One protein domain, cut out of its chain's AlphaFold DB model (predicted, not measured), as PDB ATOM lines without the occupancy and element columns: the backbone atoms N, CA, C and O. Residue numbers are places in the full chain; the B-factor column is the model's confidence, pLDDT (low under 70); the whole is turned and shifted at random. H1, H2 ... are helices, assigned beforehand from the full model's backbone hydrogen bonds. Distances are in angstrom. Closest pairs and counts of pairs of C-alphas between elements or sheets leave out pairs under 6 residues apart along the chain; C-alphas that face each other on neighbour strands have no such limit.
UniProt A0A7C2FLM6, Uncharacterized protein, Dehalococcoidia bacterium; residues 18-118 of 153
ATOM      1  N   PRO A  18     -13.885  13.455   0.868       66.94
ATOM      2  CA  PRO A  18     -13.624  14.361   1.991       66.94
ATOM      3  C   PRO A  18     -12.512  15.385   1.740       66.94
ATOM      4  O   PRO A  18     -12.568  16.485   2.285       66.94
ATOM      5  N   GLN A  19     -11.520  15.043   0.910       67.56
ATOM      6  CA  GLN A  19     -10.410  15.921   0.535       67.56
ATOM      7  C   GLN A  19     -10.074  15.753  -0.951       67.56
ATOM      8  O   GLN A  19      -9.238  14.929  -1.314       67.56
ATOM      9  N   PRO A  20     -10.680  16.551  -1.847       63.72
ATOM     10  CA  PRO A  20     -10.574  16.311  -3.285       63.72
ATOM     11  C   PRO A  20      -9.266  16.814  -3.923       63.72
ATOM     12  O   PRO A  20      -9.241  17.049  -5.131       63.72
ATOM     13  N   GLY A  21      -8.211  17.067  -3.143       65.81
ATOM     14  CA  GLY A  21      -6.878  17.413  -3.645       65.81
ATOM     15  C   GLY A  21      -6.197  18.590  -2.930       65.81
ATOM     16  O   GLY A  21      -6.887  19.441  -2.359       65.81
ATOM     17  N   PRO A  22      -4.851  18.645  -2.983       66.81
ATOM     18  CA  PRO A  22      -4.025  19.638  -2.297       66.81
ATOM     19  C   PRO A  22      -4.263  21.073  -2.804       66.81
ATOM     20  O   PRO A  22      -4.840  21.264  -3.881       66.81
ATOM     21  N   PRO A  23      -3.808  22.095  -2.049       70.38
ATOM     22  CA  PRO A  23      -3.830  23.485  -2.495       70.38
ATOM     23  C   PRO A  23      -3.201  23.628  -3.885       70.38
ATOM     24  O   PRO A  23      -2.022  23.342  -4.075       70.38
ATOM     25  N   SER A  24      -3.992  24.078  -4.859       81.44
ATOM     26  CA  SER A  24      -3.517  24.371  -6.211       81.44
ATOM     27  C   SER A  24      -3.323  25.872  -6.401       81.44
ATOM     28  O   SER A  24      -4.045  26.687  -5.819       81.44
ATOM     29  N   LEU A  25      -2.373  26.240  -7.264       85.31
ATOM     30  CA  LEU A  25      -2.116  27.635  -7.638       85.31
ATOM     31  C   LEU A  25      -3.372  28.290  -8.242       85.31
ATOM     32  O   LEU A  25      -3.686  29.438  -7.944       85.31
ATOM     33  N   ALA A  26      -4.158  27.521  -9.005       84.06
ATOM     34  CA  ALA A  26      -5.453  27.961  -9.517       84.06
ATOM     35  C   ALA A  26      -6.445  28.316  -8.395       84.06
ATOM     36  O   ALA A  26      -7.125  29.332  -8.491       84.06
ATOM     37  N   GLY A  27      -6.503  27.530  -7.314       83.44
ATOM     38  CA  GLY A  27      -7.356  27.842  -6.164       83.44
ATOM     39  C   GLY A  27      -6.958  29.144  -5.468       83.44
ATOM     40  O   GLY A  27      -7.821  29.952  -5.144       83.44
ATOM     41  N   GLN A  28      -5.653  29.397  -5.328       86.69
ATOM     42  CA  GLN A  28      -5.155  30.629  -4.703       86.69
ATOM     43  C   GLN A  28      -5.487  31.869  -5.544       86.69
ATOM     44  O   GLN A  28      -5.853  32.909  -5.002       86.69
ATOM     45  N   LEU A  29      -5.402  31.755  -6.873       90.94
ATOM     46  CA  LEU A  29      -5.808  32.824  -7.791       90.94
ATOM     47  C   LEU A  29      -7.311  33.112  -7.709       90.94
ATOM     48  O   LEU A  29      -7.702  34.278  -7.751       90.94
ATOM     49  N   VAL A  30      -8.141  32.072  -7.574       89.25
ATOM     50  CA  VAL A  30      -9.592  32.223  -7.377       89.25
ATOM     51  C   VAL A  30      -9.871  32.989  -6.086       89.25
ATOM     52  O   VAL A  30     -10.591  33.985  -6.125       89.25
ATOM     53  N   ASP A  31      -9.247  32.611  -4.972       88.94
ATOM     54  CA  ASP A  31      -9.415  33.325  -3.704       88.94
ATOM     55  C   ASP A  31      -8.951  34.776  -3.780       88.94
ATOM     56  O   ASP A  31      -9.675  35.678  -3.359       88.94
ATOM     57  N   MET A  32      -7.787  35.033  -4.379       93.06
ATOM     58  CA  MET A  32      -7.288  36.397  -4.561       93.06
ATOM     59  C   MET A  32      -8.254  37.239  -5.404       93.06
ATOM     60  O   MET A  32      -8.539  38.389  -5.064       93.06
ATOM     61  N   PHE A  33      -8.800  36.669  -6.480       93.69
ATOM     62  CA  PHE A  33      -9.809  37.328  -7.302       93.69
ATOM     63  C   PHE A  33     -11.070  37.650  -6.492       93.69
ATOM     64  O   PHE A  33     -11.539  38.787  -6.522       93.69
ATOM     65  N   PHE A  34     -11.600  36.701  -5.719       92.50
ATOM     66  CA  PHE A  34     -12.799  36.938  -4.912       92.50
ATOM     67  C   PHE A  34     -12.561  37.900  -3.746       92.50
ATOM     68  O   PHE A  34     -13.452  38.683  -3.423       92.50
ATOM     69  N   LEU A  35     -11.358  37.952  -3.176       94.00
ATOM     70  CA  LEU A  35     -10.978  38.992  -2.217       94.00
ATOM     71  C   LEU A  35     -10.991  40.388  -2.860       94.00
ATOM     72  O   LEU A  35     -11.510  41.335  -2.263       94.00
ATOM     73  N   LEU A  36     -10.497  40.525  -4.095       95.25
ATOM     74  CA  LEU A  36     -10.582  41.781  -4.849       95.25
ATOM     75  C   LEU A  36     -12.034  42.158  -5.169       95.25
ATOM     76  O   LEU A  36     -12.414  43.321  -5.013       95.25
ATOM     77  N   VAL A  37     -12.870  41.193  -5.564       92.38
ATOM     78  CA  VAL A  37     -14.307  41.417  -5.801       92.38
ATOM     79  C   VAL A  37     -15.015  41.841  -4.511       92.38
ATOM     80  O   VAL A  37     -15.811  42.780  -4.532       92.38
ATOM     81  N   MET A  38     -14.696  41.215  -3.376       93.50
ATOM     82  CA  MET A  38     -15.218  41.580  -2.058       93.50
ATOM     83  C   MET A  38     -14.834  43.016  -1.685       93.50
ATOM     84  O   MET A  38     -15.701  43.799  -1.287       93.50
ATOM     85  N   LEU A  39     -13.565  43.394  -1.876       94.12
ATOM     86  CA  LEU A  39     -13.084  44.761  -1.669       94.12
ATOM     87  C   LEU A  39     -13.831  45.758  -2.567       94.12
ATOM     88  O   LEU A  39     -14.321  46.781  -2.085       94.12
ATOM     89  N   GLY A  40     -13.987  45.436  -3.853       91.62
ATOM     90  CA  GLY A  40     -14.781  46.222  -4.797       91.62
ATOM     91  C   GLY A  40     -16.233  46.383  -4.340       91.62
ATOM     92  O   GLY A  40     -16.777  47.486  -4.384       91.62
ATOM     93  N   GLY A  41     -16.842  45.318  -3.815       90.81
ATOM     94  CA  GLY A  41     -18.176  45.337  -3.218       90.81
ATOM     95  C   GLY A  41     -18.275  46.283  -2.016       90.81
ATOM     96  O   GLY A  41     -19.213  47.079  -1.949       90.81
ATOM     97  N   PHE A  42     -17.296  46.276  -1.103       92.19
ATOM     98  CA  PHE A  42     -17.248  47.219   0.025       92.19
ATOM     99  C   PHE A  42     -17.143  48.671  -0.432       92.19
ATOM    100  O   PHE A  42     -17.871  49.531   0.078       92.19
ATOM    101  N   ILE A  43     -16.278  48.947  -1.410       92.12
ATOM    102  CA  ILE A  43     -16.142  50.280  -2.008       92.12
ATOM    103  C   ILE A  43     -17.479  50.709  -2.619       92.12
ATOM    104  O   ILE A  43     -17.936  51.825  -2.365       92.12
ATOM    105  N   LEU A  44     -18.149  49.814  -3.350       89.44
ATOM    106  CA  LEU A  44     -19.439  50.076  -3.986       89.44
ATOM    107  C   LEU A  44     -20.538  50.386  -2.959       89.44
ATOM    108  O   LEU A  44     -21.280  51.353  -3.132       89.44
ATOM    109  N   VAL A  45     -20.624  49.617  -1.868       90.12
ATOM    110  CA  VAL A  45     -21.580  49.855  -0.771       90.12
ATOM    111  C   VAL A  45     -21.311  51.190  -0.083       90.12
ATOM    112  O   VAL A  45     -22.249  51.951   0.162       90.12
ATOM    113  N   ASN A  46     -20.049  51.502   0.222       90.38
ATOM    114  CA  ASN A  46     -19.680  52.755   0.878       90.38
ATOM    115  C   ASN A  46     -19.985  53.959  -0.026       90.38
ATOM    116  O   ASN A  46     -20.636  54.914   0.400       90.38
ATOM    117  N   TYR A  47     -19.615  53.874  -1.305       88.25
ATOM    118  CA  TYR A  47     -19.933  54.886  -2.307       88.25
ATOM    119  C   TYR A  47     -21.446  55.102  -2.448       88.25
ATOM    120  O   TYR A  47     -21.920  56.240  -2.434       88.25
ATOM    121  N   ALA A  48     -22.217  54.014  -2.513       86.62
ATOM    122  CA  ALA A  48     -23.670  54.064  -2.592       86.62
ATOM    123  C   ALA A  48     -24.303  54.704  -1.350       86.62
ATOM    124  O   ALA A  48     -25.188  55.544  -1.485       86.62
ATOM    125  N   ASN A  49     -23.825  54.365  -0.148       85.44
ATOM    126  CA  ASN A  49     -24.309  54.959   1.098       85.44
ATOM    127  C   ASN A  49     -24.044  56.469   1.155       85.44
ATOM    128  O   ASN A  49     -24.926  57.218   1.562       85.44
ATOM    129  N   ARG A  50     -22.877  56.933   0.688       84.75
ATOM    130  CA  ARG A  50     -22.540  58.368   0.645       84.75
ATOM    131  C   ARG A  50     -23.405  59.170  -0.329       84.75
ATOM    132  O   ARG A  50     -23.588  60.364  -0.138       84.75
ATOM    133  N   ARG A  51     -23.902  58.540  -1.397       82.12
ATOM    134  CA  ARG A  51     -24.684  59.194  -2.463       82.12
ATOM    135  C   ARG A  51     -26.181  58.876  -2.405       82.12
ATOM    136  O   ARG A  51     -26.934  59.331  -3.267       82.12
ATOM    137  N   LEU A  52     -26.619  58.123  -1.394       76.38
ATOM    138  CA  LEU A  52     -27.990  57.626  -1.279       76.38
ATOM    139  C   LEU A  52     -29.023  58.764  -1.251       76.38
ATOM    140  O   LEU A  52     -30.103  58.620  -1.815       76.38
ATOM    141  N   GLU A  53     -28.663  59.904  -0.658       69.50
ATOM    142  CA  GLU A  53     -29.517  61.095  -0.559       69.50
ATOM    143  C   GLU A  53     -29.767  61.771  -1.915       69.50
ATOM    144  O   GLU A  53     -30.821  62.363  -2.124       69.50
ATOM    145  N   THR A  54     -28.827  61.668  -2.861       72.00
ATOM    146  CA  THR A  54     -28.933  62.344  -4.163       72.00
ATOM    147  C   THR A  54     -29.869  61.600  -5.116       72.00
ATOM    148  O   THR A  54     -30.681  62.217  -5.798       72.00
ATOM    149  N   HIS A  55     -29.775  60.267  -5.165       70.88
ATOM    150  CA  HIS A  55     -30.652  59.422  -5.983       70.88
ATOM    151  C   HIS A  55     -30.916  58.074  -5.294       70.88
ATOM    152  O   HIS A  55     -30.246  57.079  -5.607       70.88
ATOM    153  N   PRO A  56     -31.920  57.993  -4.404       72.06
ATOM    154  CA  PRO A  56     -32.139  56.815  -3.564       72.06
ATOM    155  C   PRO A  56     -32.391  55.542  -4.378       72.06
ATOM    156  O   PRO A  56     -32.021  54.449  -3.957       72.06
ATOM    157  N   PHE A  57     -32.950  55.676  -5.584       70.62
ATOM    158  CA  PHE A  57     -33.247  54.544  -6.453       70.62
ATOM    159  C   PHE A  57     -31.991  53.914  -7.088       70.62
ATOM    160  O   PHE A  57     -31.758  52.713  -6.950       70.62
ATOM    161  N   LYS A  58     -31.137  54.724  -7.734       73.00
ATOM    162  CA  LYS A  58     -29.903  54.241  -8.384       73.00
ATOM    163  C   LYS A  58     -28.900  53.722  -7.354       73.00
ATOM    164  O   LYS A  58     -28.360  52.628  -7.508       73.00
ATOM    165  N   PHE A  59     -28.692  54.475  -6.275       79.62
ATOM    166  CA  PHE A  59     -27.729  54.103  -5.239       79.62
ATOM    167  C   PHE A  59     -28.255  52.994  -4.319       79.62
ATOM    168  O   PHE A  59     -27.472  52.167  -3.860       79.62
ATOM    169  N   GLY A  60     -29.573  52.880  -4.126       80.19
ATOM    170  CA  GLY A  60     -30.176  51.735  -3.441       80.19
ATOM    171  C   GLY A  60     -29.918  50.409  -4.164       80.19
ATOM    172  O   GLY A  60     -29.603  49.410  -3.517       80.19
ATOM    173  N   LEU A  61     -29.983  50.398  -5.501       81.50
ATOM    174  CA  LEU A  61     -29.623  49.222  -6.297       81.50
ATOM    175  C   LEU A  61     -28.125  48.910  -6.205       81.50
ATOM    176  O   LEU A  61     -27.755  47.761  -5.977       81.50
ATOM    177  N   LEU A  62     -27.277  49.935  -6.328       83.75
ATOM    178  CA  LEU A  62     -25.822  49.799  -6.233       83.75
ATOM    179  C   LEU A  62     -25.391  49.208  -4.883       83.75
ATOM    180  O   LEU A  62     -24.543  48.322  -4.829       83.75
ATOM    181  N   ARG A  63     -26.032  49.646  -3.793       85.81
ATOM    182  CA  ARG A  63     -25.820  49.099  -2.451       85.81
ATOM    183  C   ARG A  63     -26.192  47.619  -2.379       85.81
ATOM    184  O   ARG A  63     -25.425  46.840  -1.828       85.81
ATOM    185  N   ARG A  64     -27.349  47.227  -2.928       86.06
ATOM    186  CA  ARG A  64     -27.777  45.816  -2.947       86.06
ATOM    187  C   ARG A  64     -26.808  44.951  -3.746       86.06
ATOM    188  O   ARG A  64     -26.420  43.896  -3.263       86.06
ATOM    189  N   LEU A  65     -26.382  45.415  -4.921       87.50
ATOM    190  CA  LEU A  65     -25.375  44.728  -5.734       87.50
ATOM    191  C   LEU A  65     -24.062  44.557  -4.969       87.50
ATOM    192  O   LEU A  65     -23.537  43.452  -4.904       87.50
ATOM    193  N   GLY A  66     -23.573  45.619  -4.328       86.62
ATOM    194  CA  GLY A  66     -22.356  45.549  -3.524       86.62
ATOM    195  C   GLY A  66     -22.480  44.577  -2.348       86.62
ATOM    196  O   GLY A  66     -21.567  43.795  -2.115       86.62
ATOM    197  N   GLN A  67     -23.624  44.550  -1.657       90.19
ATOM    198  CA  GLN A  67     -23.885  43.574  -0.591       90.19
ATOM    199  C   GLN A  67     -23.871  42.137  -1.118       90.19
ATOM    200  O   GLN A  67     -23.211  41.289  -0.528       90.19
ATOM    201  N   VAL A  68     -24.550  41.868  -2.236       90.38
ATOM    202  CA  VAL A  68     -24.555  40.543  -2.874       90.38
ATOM    203  C   VAL A  68     -23.139  40.117  -3.258       90.38
ATOM    204  O   VAL A  68     -22.752  38.992  -2.957       90.38
ATOM    205  N   LEU A  69     -22.347  41.018  -3.851       90.38
ATOM    206  CA  LEU A  69     -20.949  40.749  -4.195       90.38
ATOM    207  C   LEU A  69     -20.112  40.412  -2.960       90.38
ATOM    208  O   LEU A  69     -19.358  39.445  -3.001       90.38
ATOM    209  N   ILE A  70     -20.260  41.157  -1.859       91.75
ATOM    210  CA  ILE A  70     -19.548  40.878  -0.603       91.75
ATOM    211  C   ILE A  70     -19.936  39.500  -0.061       91.75
ATOM    212  O   ILE A  70     -19.052  38.696   0.214       91.75
ATOM    213  N   PHE A  71     -21.234  39.211   0.074       92.94
ATOM    214  CA  PHE A  71     -21.705  37.939   0.631       92.94
ATOM    215  C   PHE A  71     -21.283  36.745  -0.220       92.94
ATOM    216  O   PHE A  71     -20.802  35.751   0.317       92.94
ATOM    217  N   TYR A  72     -21.434  36.850  -1.540       92.19
ATOM    218  CA  TYR A  72     -21.045  35.784  -2.453       92.19
ATOM    219  C   TYR A  72     -19.532  35.552  -2.427       92.19
ATOM    220  O   TYR A  72     -19.084  34.418  -2.286       92.19
ATOM    221  N   SER A  73     -18.738  36.624  -2.479       91.62
ATOM    222  CA  SER A  73     -17.276  36.516  -2.431       91.62
ATOM    223  C   SER A  73     -16.787  35.954  -1.099       91.62
ATOM    224  O   SER A  73     -15.921  35.086  -1.085       91.62
ATOM    225  N   ALA A  74     -17.382  36.381   0.017       93.00
ATOM    226  CA  ALA A  74     -17.077  35.837   1.334       93.00
ATOM    227  C   ALA A  74     -17.402  34.339   1.417       93.00
ATOM    228  O   ALA A  74     -16.611  33.581   1.966       93.00
ATOM    229  N   ALA A  75     -18.524  33.896   0.840       91.88
ATOM    230  CA  ALA A  75     -18.882  32.479   0.792       91.88
ATOM    231  C   ALA A  75     -17.875  31.651  -0.025       91.88
ATOM    232  O   ALA A  75     -17.489  30.568   0.413       91.88
ATOM    233  N   VAL A  76     -17.417  32.167  -1.172       90.50
ATOM    234  CA  VAL A  76     -16.388  31.510  -1.999       90.50
ATOM    235  C   VAL A  76     -15.086  31.361  -1.216       90.50
ATOM    236  O   VAL A  76     -14.609  30.240  -1.049       90.50
ATOM    237  N   VAL A  77     -14.564  32.465  -0.674       91.00
ATOM    238  CA  VAL A  77     -13.311  32.473   0.098       91.00
ATOM    239  C   VAL A  77     -13.412  31.545   1.309       91.00
ATOM    240  O   VAL A  77     -12.476  30.812   1.614       91.00
ATOM    241  N   LEU A  78     -14.557  31.522   1.990       90.75
ATOM    242  CA  LEU A  78     -14.785  30.654   3.144       90.75
ATOM    243  C   LEU A  78     -14.753  29.166   2.764       90.75
ATOM    244  O   LEU A  78     -14.122  28.373   3.462       90.75
ATOM    245  N   VAL A  79     -15.363  28.780   1.640       88.12
ATOM    246  CA  VAL A  79     -15.321  27.389   1.157       88.12
ATOM    247  C   VAL A  79     -13.913  26.965   0.755       88.12
ATOM    248  O   VAL A  79     -13.475  25.872   1.121       88.12
ATOM    249  N   TYR A  80     -13.167  27.823   0.063       85.69
ATOM    250  CA  TYR A  80     -11.767  27.539  -0.249       85.69
ATOM    251  C   TYR A  80     -10.895  27.490   1.009       85.69
ATOM    252  O   TYR A  80     -10.058  26.598   1.134       85.69
ATOM    253  N   THR A  81     -11.157  28.344   2.000       87.00
ATOM    254  CA  THR A  81     -10.479  28.296   3.304       87.00
ATOM    255  C   THR A  81     -10.717  26.959   4.009       87.00
ATOM    256  O   THR A  81      -9.766  26.335   4.476       87.00
ATOM    257  N   PHE A  82     -11.955  26.453   4.043       87.12
ATOM    258  CA  PHE A  82     -12.248  25.128   4.610       87.12
ATOM    259  C   PHE A  82     -11.556  23.995   3.863       87.12
ATOM    260  O   PHE A  82     -11.102  23.032   4.484       87.12
ATOM    261  N   ARG A  83     -11.420  24.133   2.544       83.44
ATOM    262  CA  ARG A  83     -10.649  23.205   1.724       83.44
ATOM    263  C   ARG A  83      -9.158  23.241   2.071       83.44
ATOM    264  O   ARG A  83      -8.556  22.180   2.186       83.44
ATOM    265  N   TYR A  84      -8.575  24.421   2.283       82.81
ATOM    266  CA  TYR A  84      -7.175  24.562   2.700       82.81
ATOM    267  C   TYR A  84      -6.909  24.033   4.106       82.81
ATOM    268  O   TYR A  84      -5.866  23.432   4.343       82.81
ATOM    269  N   LEU A  85      -7.866  24.204   5.017       83.38
ATOM    270  CA  LEU A  85      -7.814  23.640   6.364       83.38
ATOM    271  C   LEU A  85      -8.069  22.124   6.388       83.38
ATOM    272  O   LEU A  85      -7.958  21.503   7.441       83.38
ATOM    273  N   GLY A  86      -8.420  21.522   5.247       79.81
ATOM    274  CA  GLY A  86      -8.666  20.089   5.135       79.81
ATOM    275  C   GLY A  86      -9.895  19.614   5.911       79.81
ATOM    276  O   GLY A  86      -9.958  18.433   6.255       79.81
ATOM    277  N   ILE A  87     -10.854  20.505   6.196       80.19
ATOM    278  CA  ILE A  87     -12.055  20.168   6.970       80.19
ATOM    279  C   ILE A  87     -12.915  19.193   6.150       80.19
ATOM    280  O   ILE A  87     -13.341  19.542   5.038       80.19
ATOM    281  N   PRO A  88     -13.202  17.987   6.675       76.62
ATOM    282  CA  PRO A  88     -13.953  16.975   5.945       76.62
ATOM    283  C   PRO A  88     -15.367  17.469   5.618       76.62
ATOM    284  O   PRO A  88     -15.980  18.207   6.391       76.62
ATOM    285  N   TYR A  89     -15.883  17.063   4.454       76.56
ATOM    286  CA  TYR A  89     -17.194  17.427   3.884       76.56
ATOM    287  C   TYR A  89     -17.373  18.906   3.492       76.56
ATOM    288  O   TYR A  89     -17.911  19.179   2.418       76.56
ATOM    289  N   LEU A  90     -16.884  19.868   4.279       74.62
ATOM    290  CA  LEU A  90     -16.943  21.306   3.963       74.62
ATOM    291  C   LEU A  90     -15.932  21.737   2.889       74.62
ATOM    292  O   LEU A  90     -16.181  22.703   2.173       74.62
ATOM    293  N   GLY A  91     -14.823  21.009   2.739       70.19
ATOM    294  CA  GLY A  91     -13.872  21.168   1.631       70.19
ATOM    295  C   GLY A  91     -14.173  20.297   0.401       70.19
ATOM    296  O   GLY A  91     -13.371  20.277  -0.542       70.19
ATOM    297  N   SER A  92     -15.286  19.550   0.414       80.00
ATOM    298  CA  SER A  92     -15.651  18.610  -0.655       80.00
ATOM    299  C   SER A  92     -16.043  19.324  -1.958       80.00
ATOM    300  O   SER A  92     -16.055  20.554  -2.055       80.00
ATOM    301  N   ARG A  93     -16.349  18.558  -3.011       83.38
ATOM    302  CA  ARG A  93     -16.769  19.123  -4.307       83.38
ATOM    303  C   ARG A  93     -18.205  19.678  -4.265       83.38
ATOM    304  O   ARG A  93     -18.546  20.527  -5.085       83.38
ATOM    305  N   LEU A  94     -19.025  19.253  -3.298       84.25
ATOM    306  CA  LEU A  94     -20.422  19.682  -3.151       84.25
ATOM    307  C   LEU A  94     -20.587  21.182  -2.836       84.25
ATOM    308  O   LEU A  94     -21.340  21.843  -3.552       84.25
ATOM    309  N   PRO A  95     -19.890  21.769  -1.842       85.62
ATOM    310  CA  PRO A  95     -19.930  23.211  -1.592       85.62
ATOM    311  C   PRO A  95     -19.511  24.045  -2.805       85.62
ATOM    312  O   PRO A  95     -20.116  25.081  -3.076       85.62
ATOM    313  N   LEU A  96     -18.519  23.575  -3.570       83.25
ATOM    314  CA  LEU A  96     -18.074  24.239  -4.798       83.25
ATOM    315  C   LEU A  96     -19.166  24.225  -5.873       83.25
ATOM    316  O   LEU A  96     -19.421  25.256  -6.493       83.25
ATOM    317  N   LEU A  97     -19.851  23.092  -6.056       85.88
ATOM    318  CA  LEU A  97     -21.018  23.006  -6.936       85.88
ATOM    319  C   LEU A  97     -22.145  23.933  -6.479       85.88
ATOM    320  O   LEU A  97     -22.708  24.654  -7.297       85.88
ATOM    321  N   ALA A  98     -22.469  23.929  -5.184       88.56
ATOM    322  CA  ALA A  98     -23.537  24.755  -4.632       88.56
ATOM    323  C   ALA A  98     -23.257  26.247  -4.853       88.56
ATOM    324  O   ALA A  98     -24.136  26.980  -5.303       88.56
ATOM    325  N   ILE A  99     -22.019  26.686  -4.608       88.50
ATOM    326  CA  ILE A  99     -21.583  28.060  -4.875       88.50
ATOM    327  C   ILE A  99     -21.602  28.358  -6.372       88.50
ATOM    328  O   ILE A  99     -22.119  29.400  -6.763       88.50
ATOM    329  N   GLY A 100     -21.113  27.448  -7.217       87.00
ATOM    330  CA  GLY A 100     -21.147  27.606  -8.672       87.00
ATOM    331  C   GLY A 100     -22.571  27.785  -9.206       87.00
ATOM    332  O   GLY A 100     -22.838  28.723  -9.957       87.00
ATOM    333  N   LEU A 101     -23.509  26.949  -8.756       91.19
ATOM    334  CA  LEU A 101     -24.932  27.063  -9.086       91.19
ATOM    335  C   LEU A 101     -25.539  28.362  -8.551       91.19
ATOM    336  O   LEU A 101     -26.282  29.027  -9.273       91.19
ATOM    337  N   ALA A 102     -25.200  28.761  -7.324       90.44
ATOM    338  CA  ALA A 102     -25.650  30.029  -6.759       90.44
ATOM    339  C   ALA A 102     -25.125  31.228  -7.569       90.44
ATOM    340  O   ALA A 102     -25.868  32.179  -7.807       90.44
ATOM    341  N   GLY A 103     -23.881  31.167  -8.048       88.69
ATOM    342  CA  GLY A 103     -23.275  32.172  -8.918       88.69
ATOM    343  C   GLY A 103     -23.991  32.288 -10.260       88.69
ATOM    344  O   GLY A 103     -24.355  33.387 -10.674       88.69
ATOM    345  N   ILE A 104     -24.274  31.157 -10.910       90.25
ATOM    346  CA  ILE A 104     -25.062  31.121 -12.151       90.25
ATOM    347  C   ILE A 104     -26.465  31.691 -11.905       90.25
ATOM    348  O   ILE A 104     -26.927  32.547 -12.662       90.25
ATOM    349  N   GLY A 105     -27.121  31.284 -10.817       89.25
ATOM    350  CA  GLY A 105     -28.427  31.807 -10.417       89.25
ATOM    351  C   GLY A 105     -28.412  33.321 -10.197       89.25
ATOM    352  O   GLY A 105     -29.323  34.014 -10.649       89.25
ATOM    353  N   LEU A 106     -27.356  33.857  -9.580       88.19
ATOM    354  CA  LEU A 106     -27.159  35.296  -9.400       88.19
ATOM    355  C   LEU A 106     -26.986  36.038 -10.726       88.19
ATOM    356  O   LEU A 106     -27.547  37.122 -10.878       88.19
ATOM    357  N   ILE A 107     -26.257  35.470 -11.686       87.56
ATOM    358  CA  ILE A 107     -26.087  36.063 -13.020       87.56
ATOM    359  C   ILE A 107     -27.429  36.095 -13.758       87.56
ATOM    360  O   ILE A 107     -27.823  37.145 -14.268       87.56
ATOM    361  N   ILE A 108     -28.167  34.980 -13.763       89.44
ATOM    362  CA  ILE A 108     -29.491  34.881 -14.395       89.44
ATOM    363  C   ILE A 108     -30.462  35.865 -13.744       89.44
ATOM    364  O   ILE A 108     -31.135  36.627 -14.439       89.44
ATOM    365  N   TYR A 109     -30.512  35.894 -12.412       86.12
ATOM    366  CA  TYR A 109     -31.360  36.821 -11.674       86.12
ATOM    367  C   TYR A 109     -30.956  38.277 -11.919       86.12
ATOM    368  O   TYR A 109     -31.822  39.129 -12.091       86.12
ATOM    369  N   GLY A 110     -29.657  38.574 -11.982       84.56
ATOM    370  CA  GLY A 110     -29.138  39.901 -12.305       84.56
ATOM    371  C   GLY A 110     -29.568  40.362 -13.696       84.56
ATOM    372  O   GLY A 110     -30.075  41.475 -13.840       84.56
ATOM    373  N   ALA A 111     -29.451  39.490 -14.700       85.38
ATOM    374  CA  ALA A 111     -29.914  39.755 -16.058       85.38
ATOM    375  C   ALA A 111     -31.436  39.956 -16.100       85.38
ATOM    376  O   ALA A 111     -31.917  40.965 -16.615       85.38
ATOM    377  N   PHE A 112     -32.202  39.054 -15.485       87.25
ATOM    378  CA  PHE A 112     -33.656  39.166 -15.373       87.25
ATOM    379  C   PHE A 112     -34.078  40.475 -14.693       87.25
ATOM    380  O   PHE A 112     -34.959  41.190 -15.175       87.25
ATOM    381  N   TYR A 113     -33.405  40.836 -13.602       84.12
ATOM    382  CA  TYR A 113     -33.656  42.072 -12.881       84.12
ATOM    383  C   TYR A 113     -33.360  43.292 -13.755       84.12
ATOM    384  O   TYR A 113     -34.175  44.212 -13.796       84.12
ATOM    385  N   TYR A 114     -32.238  43.306 -14.476       81.50
ATOM    386  CA  TYR A 114     -31.852  44.422 -15.338       81.50
ATOM    387  C   TYR A 114     -32.796  44.598 -16.535       81.50
ATOM    388  O   TYR A 114     -33.217  45.715 -16.821       81.50
ATOM    389  N   PHE A 115     -33.178  43.511 -17.208       84.19
ATOM    390  CA  PHE A 115     -34.007  43.596 -18.412       84.19
ATOM    391  C   PHE A 115     -35.502  43.737 -18.122       84.19
ATOM    392  O   PHE A 115     -36.197  44.411 -18.878       84.19
ATOM    393  N   GLN A 116     -36.022  43.138 -17.047       84.06
ATOM    394  CA  GLN A 116     -37.467  43.131 -16.792       84.06
ATOM    395  C   GLN A 116     -37.902  44.036 -15.638       84.06
ATOM    396  O   GLN A 116     -38.912  44.734 -15.744       84.06
ATOM    397  N   ILE A 117     -37.171  44.027 -14.522       79.31
ATOM    398  CA  ILE A 117     -37.613  44.694 -13.286       79.31
ATOM    399  C   ILE A 117     -37.149  46.149 -13.252       79.31
ATOM    400  O   ILE A 117     -37.918  47.046 -12.901       79.31
ATOM    401  N   TYR A 118     -35.895  46.395 -13.620       78.88
ATOM    402  CA  TYR A 118     -35.281  47.713 -13.610       78.88
ATOM    403  C   TYR A 118     -36.046  48.750 -14.449       78.88
ATOM    404  O   TYR A 118     -36.366  49.797 -13.880       78.88
TER     405      TYR A 118
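What this domain is: This is residues 18 to 118 of the 153 residues of an uncharacterized protein of Dehalococcoidia bacterium (UniProt A0A7C2FLM6). H2, the longest helix, is the middle limb of a zigzag of three long helices: H1 packs closely along it, while H3 folds back more loosely, and its residues 111 to 117 stick out free. The printed part has 101 residues, 82 of them in the named helices H1, H2 and H3 in that order, with no named strand; its class is all helix, and it is loose, with a radius of gyration of the C-alphas of 16.1 A and spans of 50 by 27 by 19 A.

Where its parts are: Find C-alpha 56 at (-32.139, 56.815, -3.564); from there H2 runs 41.3 A to residue 84. H1, residues 25 to 51, starts at (-2.116, 27.635, -7.638) and covers 39.1 A. H3, residues 93 to 118, covers 35.3 A to (-35.281, 47.713, -13.610), with a kink of 29 degrees near residue 112.

How they stand to each other: Look at Gly 41 and Gly 66, the closest C-alphas of the hairpin H1 and H2, 4.2 A apart; the helices touch at a shallow tilt of 25 degrees, opposite ways. In the hairpin H2 and H3, residues 72 to 79 alone touch residues 95 to 103 alone, closest at C-alphas 79 and 95, 6.8 A, opposite ways at a shallow tilt of 10 degrees. H1 and H3 are apart. Every O i to N i+4 pair is within hydrogen-bond range in H1 and H2, and 21 of 22 in H3.

The domain as a whole: C-alphas 18 and 54, the farthest apart, are 50.7 A apart. The printed part has no cut and no long link; pLDDT is under 70 at residues 18 to 22 and 53.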